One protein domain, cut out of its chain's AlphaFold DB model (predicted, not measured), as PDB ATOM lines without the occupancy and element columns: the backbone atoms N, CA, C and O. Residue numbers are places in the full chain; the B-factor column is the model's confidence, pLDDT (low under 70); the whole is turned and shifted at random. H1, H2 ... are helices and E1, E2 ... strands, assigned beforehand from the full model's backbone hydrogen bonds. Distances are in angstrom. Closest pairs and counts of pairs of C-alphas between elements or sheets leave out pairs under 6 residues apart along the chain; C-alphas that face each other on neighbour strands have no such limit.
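Overview. This is residues 3 to 47 of the 63 residues of an uncharacterized protein of Lachnospiraceae bacterium MD335 (UniProt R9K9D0). A small two-stranded hairpin, E1 and E2, with a long loop between its strands makes a head, and a long single helix, H1, runs away from it as an arm. The helix turns off at a corner just after E2, and residues 34 to 47, of which 34 to 45 belong to H1, stick out from the body. The printed part has 45 residues with two named strands and one named helix, in the order E1, E2, H1; the sheet, E1 - E2, is antiparallel and the class is mixed, helices and strands. The whole is loose, with a radius of gyration of the C-alphas of 13.3 A, and only just flat, spanning 39 by 26 by 9 A.

Along the chain. Find C-alpha 3 at (-25.190, 19.806, 34.864), where E1 begins; it covers residues 3 to 5 and is 6.9 A long. Its partner E2, residues 18 to 21, is 9.6 A long. Then look at C-alpha 23 at (-30.368, 26.864, 37.716); from there H1, residues 23 to 45, runs 33.0 A to C-alpha 45 at (-3.971, 42.867, 49.511).

Arrangement. Look first at E1 and E2, an antiparallel hairpin with 135 degrees between their directions. C-alphas 5 and 18 face each other at 4.5 A. N 4 and O 19 are within hydrogen-bond range at 3.1 A, and N 19 and O 4 at 3.0 A. The closest C-alphas of E1 and H1 are those of Ile 4 and Ala 26, 7.8 A apart, the one pair of C-alphas of these two elements within 8 A. In H1 every O i to N i+4 pair is within hydrogen-bond range.

Size, cuts and confidence. The two C-alphas farthest apart are those of Glu 20 and Lys 47, 39.6 A. The printed part has no cut. The link from E1 to E2, residues 6 to 17, is long; that from E2 to H1 is tight. The mean pLDDT of the printed part is 88.0, and Lys 47 is the one printed residue under 70.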
ATOM      1  N   LYS A   3     -26.113  20.880  34.498       91.31
ATOM      2  CA  LYS A   3     -25.190  19.806  34.864       91.31
ATOM      3  C   LYS A   3     -23.910  20.422  35.397       91.31
ATOM      4  O   LYS A   3     -23.286  21.219  34.696       91.31
ATOM      5  N   ILE A   4     -23.537  20.059  36.616       90.69
ATOM      6  CA  ILE A   4     -22.263  20.450  37.223       90.69
ATOM      7  C   ILE A   4     -21.510  19.203  37.677       90.69
ATOM      8  O   ILE A   4     -22.136  18.204  38.031       90.69
ATOM      9  N   ASN A   5     -20.180  19.258  37.661       92.12
ATOM     10  CA  ASN A   5     -19.346  18.223  38.255       92.12
ATOM     11  C   ASN A   5     -19.033  18.609  39.705       92.12
ATOM     12  O   ASN A   5     -18.472  19.674  39.957       92.12
ATOM     13  N   LEU A   6     -19.395  17.758  40.666       89.06
ATOM     14  CA  LEU A   6     -19.138  18.026  42.087       89.06
ATOM     15  C   LEU A   6     -17.648  18.006  42.442       89.06
ATOM     16  O   LEU A   6     -17.247  18.649  43.413       89.06
ATOM     17  N   ARG A   7     -16.827  17.327  41.637       91.00
ATOM     18  CA  ARG A   7     -15.367  17.306  41.772       91.00
ATOM     19  C   ARG A   7     -14.736  18.694  41.708       91.00
ATOM     20  O   ARG A   7     -13.734  18.933  42.371       91.00
ATOM     21  N   ASP A   8     -15.342  19.604  40.950       88.38
ATOM     22  CA  ASP A   8     -14.820  20.961  40.770       88.38
ATOM     23  C   ASP A   8     -14.986  21.817  42.036       88.38
ATOM     24  O   ASP A   8     -14.269  22.799  42.218       88.38
ATOM     25  N   TYR A   9     -15.921  21.445  42.915       86.88
ATOM     26  CA  TYR A   9     -16.285  22.218  44.107       86.88
ATOM     27  C   TYR A   9     -15.839  21.553  45.408       86.88
ATOM     28  O   TYR A   9     -15.522  22.242  46.376       86.88
ATOM     29  N   TYR A  10     -15.816  20.220  45.453       87.38
ATOM     30  CA  TYR A  10     -15.558  19.475  46.677       87.38
ATOM     31  C   TYR A  10     -14.392  18.497  46.485       87.38
ATOM     32  O   TYR A  10     -14.524  17.523  45.739       87.38
ATOM     33  N   PRO A  11     -13.282  18.668  47.226       85.25
ATOM     34  CA  PRO A  11     -12.075  17.854  47.058       85.25
ATOM     35  C   PRO A  11     -12.249  16.388  47.489       85.25
ATOM     36  O   PRO A  11     -11.382  15.562  47.220       85.25
ATOM     37  N   TYR A  12     -13.361  16.049  48.152       91.38
ATOM     38  CA  TYR A  12     -13.697  14.675  48.529       91.38
ATOM     39  C   TYR A  12     -14.029  13.788  47.318       91.38
ATOM     40  O   TYR A  12     -13.776  12.583  47.344       91.38
ATOM     41  N   TYR A  13     -14.574  14.363  46.241       88.62
ATOM     42  CA  TYR A  13     -14.880  13.597  45.037       88.62
ATOM     43  C   TYR A  13     -13.618  13.440  44.191       88.62
ATOM     44  O   TYR A  13     -13.124  14.383  43.583       88.62
ATOM     45  N   THR A  14     -13.083  12.224  44.139       88.75
ATOM     46  CA  THR A  14     -11.900  11.892  43.327       88.75
ATOM     47  C   THR A  14     -12.253  11.488  41.897       88.75
ATOM     48  O   THR A  14     -11.373  11.449  41.040       88.75
ATOM     49  N   GLN A  15     -13.528  11.210  41.634       93.31
ATOM     50  CA  GLN A  15     -14.079  10.859  40.330       93.31
ATOM     51  C   GLN A  15     -15.097  11.910  39.895       93.31
ATOM     52  O   GLN A  15     -15.653  12.631  40.725       93.31
ATOM     53  N   ASP A  16     -15.339  11.985  38.590       92.25
ATOM     54  CA  ASP A  16     -16.322  12.912  38.047       92.25
ATOM     55  C   ASP A  16     -17.727  12.479  38.466       92.25
ATOM     56  O   ASP A  16     -18.163  11.360  38.190       92.25
ATOM     57  N   MET A  17     -18.441  13.382  39.136       91.94
ATOM     58  CA  MET A  17     -19.811  13.164  39.585       91.94
ATOM     59  C   MET A  17     -20.686  14.283  39.040       91.94
ATOM     60  O   MET A  17     -20.753  15.379  39.598       91.94
ATOM     61  N   ILE A  18     -21.342  13.992  37.917       93.12
ATOM     62  CA  ILE A  18     -22.216  14.936  37.224       93.12
ATOM     63  C   ILE A  18     -23.605  14.875  37.853       93.12
ATOM     64  O   ILE A  18     -24.262  13.834  37.815       93.12
ATOM     65  N   VAL A  19     -24.063  16.000  38.394       91.50
ATOM     66  CA  VAL A  19     -25.396  16.137  38.991       91.50
ATOM     67  C   VAL A  19     -26.188  17.187  38.219       91.50
ATOM     68  O   VAL A  19     -25.665  18.250  37.881       91.50
ATOM     69  N   GLU A  20     -27.452  16.879  37.929       93.25
ATOM     70  CA  GLU A  20     -28.418  17.867  37.449       93.25
ATOM     71  C   GLU A  20     -29.014  18.617  38.635       93.25
ATOM     72  O   GLU A  20     -29.609  18.019  39.531       93.25
ATOM     73  N   MET A  21     -28.849  19.935  38.635       89.25
ATOM     74  CA  MET A  21     -29.375  20.811  39.674       89.25
ATOM     75  C   MET A  21     -30.203  21.952  39.065       89.25
ATOM     76  O   MET A  21     -30.012  22.307  37.892       89.25
ATOM     77  N   PRO A  22     -31.119  22.559  39.841       95.06
ATOM     78  CA  PRO A  22     -31.805  23.779  39.440       95.06
ATOM     79  C   PRO A  22     -30.834  24.913  39.121       95.06
ATOM     80  O   PRO A  22     -29.770  25.035  39.733       95.06
ATOM     81  N   ASP A  23     -31.224  25.768  38.178       91.31
ATOM     82  CA  ASP A  23     -30.368  26.864  37.716       91.31
ATOM     83  C   ASP A  23     -30.100  27.875  38.840       91.31
ATOM     84  O   ASP A  23     -28.989  28.385  38.948       91.31
ATOM     85  N   GLU A  24     -31.070  28.080  39.736       93.25
ATOM     86  CA  GLU A  24     -30.939  28.909  40.943       93.25
ATOM     87  C   GLU A  24     -29.808  28.426  41.859       93.25
ATOM     88  O   GLU A  24     -28.976  29.215  42.303       93.25
ATOM     89  N   VAL A  25     -29.720  27.113  42.089       91.19
ATOM     90  CA  VAL A  25     -28.673  26.521  42.936       91.19
ATOM     91  C   VAL A  25     -27.308  26.636  42.259       91.19
ATOM     92  O   VAL A  25     -26.314  26.963  42.905       91.19
ATOM     93  N   ALA A  26     -27.248  26.423  40.944       90.00
ATOM     94  CA  ALA A  26     -26.006  26.575  40.193       90.00
ATOM     95  C   ALA A  26     -25.511  28.035  40.156       90.00
ATOM     96  O   ALA A  26     -24.301  28.273  40.143       90.00
ATOM     97  N   LEU A  27     -26.428  29.008  40.144       92.44
ATOM     98  CA  LEU A  27     -26.103  30.431  40.257       92.44
ATOM     99  C   LEU A  27     -25.555  30.767  41.645       92.44
ATOM    100  O   LEU A  27     -24.512  31.411  41.730       92.44
ATOM    101  N   LEU A  28     -26.191  30.263  42.705       92.69
ATOM    102  CA  LEU A  28     -25.729  30.455  44.081       92.69
ATOM    103  C   LEU A  28     -24.307  29.910  44.287       92.69
ATOM    104  O   LEU A  28     -23.451  30.599  44.839       92.69
ATOM    105  N   LEU A  29     -24.030  28.694  43.801       89.12
ATOM    106  CA  LEU A  29     -22.690  28.100  43.878       89.12
ATOM    107  C   LEU A  29     -21.648  28.962  43.161       89.12
ATOM    108  O   LEU A  29     -20.556  29.182  43.682       89.12
ATOM    109  N   ARG A  30     -21.996  29.498  41.985       89.25
ATOM    110  CA  ARG A  30     -21.102  30.374  41.225       89.25
ATOM    111  C   ARG A  30     -20.816  31.682  41.958       89.25
ATOM    112  O   ARG A  30     -19.674  32.138  41.952       89.25
ATOM    113  N   GLU A  31     -21.835  32.290  42.551       93.62
ATOM    114  CA  GLU A  31     -21.687  33.514  43.338       93.62
ATOM    115  C   GLU A  31     -20.778  33.283  44.550       93.62
ATOM    116  O   GLU A  31     -19.870  34.076  44.800       93.62
ATOM    117  N   TYR A  32     -20.948  32.151  45.234       92.06
ATOM    118  CA  TYR A  32     -20.107  31.777  46.365       92.06
ATOM    119  C   TYR A  32     -18.627  31.649  45.977       92.06
ATOM    120  O   TYR A  32     -17.771  32.231  46.645       92.06
ATOM    121  N   THR A  33     -18.314  30.980  44.860       89.94
ATOM    122  CA  THR A  33     -16.931  30.880  44.356       89.94
ATOM    123  C   THR A  33     -16.318  32.259  44.092       89.94
ATOM    124  O   THR A  33     -15.183  32.523  44.481       89.94
ATOM    125  N   LEU A  34     -17.073  33.176  43.476       91.69
ATOM    126  CA  LEU A  34     -16.597  34.538  43.204       91.69
ATOM    127  C   LEU A  34     -16.371  35.339  44.495       91.69
ATOM    128  O   LEU A  34     -15.409  36.106  44.595       91.69
ATOM    129  N   LEU A  35     -17.239  35.163  45.494       93.06
ATOM    130  CA  LEU A  35     -17.091  35.792  46.807       93.06
ATOM    131  C   LEU A  35     -15.852  35.280  47.546       93.06
ATOM    132  O   LEU A  35     -15.134  36.088  48.145       93.06
ATOM    133  N   GLU A  36     -15.585  33.977  47.480       89.12
ATOM    134  CA  GLU A  36     -14.396  33.352  48.060       89.12
ATOM    135  C   GLU A  36     -13.113  33.865  47.392       89.12
ATOM    136  O   GLU A  36     -12.189  34.297  48.084       89.12
ATOM    137  N   GLU A  37     -13.073  33.935  46.058       89.44
ATOM    138  CA  GLU A  37     -11.941  34.507  45.317       89.44
ATOM    139  C   GLU A  37     -11.705  35.980  45.668       89.44
ATOM    140  O   GLU A  37     -10.570  36.393  45.928       89.44
ATOM    141  N   ALA A  38     -12.773  36.777  45.733       89.88
ATOM    142  CA  ALA A  38     -12.684  38.172  46.144       89.88
ATOM    143  C   ALA A  38     -12.200  38.300  47.598       89.88
ATOM    144  O   ALA A  38     -11.407  39.194  47.905       89.88
ATOM    145  N   CYS A  39     -12.640  37.408  48.490       84.56
ATOM    146  CA  CYS A  39     -12.169  37.342  49.871       84.56
ATOM    147  C   CYS A  39     -10.675  37.033  49.920       84.56
ATOM    148  O   CYS A  39      -9.916  37.790  50.524       84.56
ATOM    149  N   ARG A  40     -10.238  36.008  49.180       82.94
ATOM    150  CA  ARG A  40      -8.833  35.635  49.035       82.94
ATOM    151  C   ARG A  40      -7.993  36.834  48.591       82.94
ATOM    152  O   ARG A  40      -7.024  37.180  49.263       82.94
ATOM    153  N   ILE A  41      -8.393  37.525  47.521       83.56
ATOM    154  CA  ILE A  41      -7.694  38.718  47.013       83.56
ATOM    155  C   ILE A  41      -7.621  39.826  48.076       83.56
ATOM    156  O   ILE A  41      -6.566  40.446  48.236       83.56
ATOM    157  N   ARG A  42      -8.708  40.076  48.824       82.00
ATOM    158  CA  ARG A  42      -8.719  41.061  49.919       82.00
ATOM    159  C   ARG A  42      -7.716  40.691  51.013       82.00
ATOM    160  O   ARG A  42      -6.940  41.556  51.411       82.00
ATOM    161  N   THR A  43      -7.671  39.431  51.442       75.50
ATOM    162  CA  THR A  43      -6.715  38.953  52.455       75.50
ATOM    163  C   THR A  43      -5.265  39.165  52.009       75.50
ATOM    164  O   THR A  43      -4.471  39.718  52.773       75.50
ATOM    165  N   TYR A  44      -4.939  38.828  50.751       72.19
ATOM    166  CA  TYR A  44      -3.608  39.073  50.172       72.19
ATOM    167  C   TYR A  44      -3.264  40.570  50.123       72.19
ATOM    168  O   TYR A  44      -2.167  40.967  50.517       72.19
ATOM    169  N   ARG A  45      -4.196  41.418  49.663       76.06
ATOM    170  CA  ARG A  45      -3.971  42.867  49.511       76.06
ATOM    171  C   ARG A  45      -3.785  43.577  50.848       76.06
ATOM    172  O   ARG A  45      -2.941  44.463  50.947       76.06
ATOM    173  N   TYR A  46      -4.558  43.199  51.862       71.94
ATOM    174  CA  TYR A  46      -4.516  43.840  53.177       71.94
ATOM    175  C   TYR A  46      -3.479  43.227  54.125       71.94
ATOM    176  O   TYR A  46      -3.480  43.565  55.305       71.94
ATOM    177  N   LYS A  47      -2.589  42.346  53.629       63.28
ATOM    178  CA  LYS A  47      -1.596  41.610  54.432       63.28
ATOM    179  C   LYS A  47      -2.189  41.042  55.727       63.28
ATOM    180  O   LYS A  47      -1.492  40.930  56.732       63.28
TER     181      LYS A  47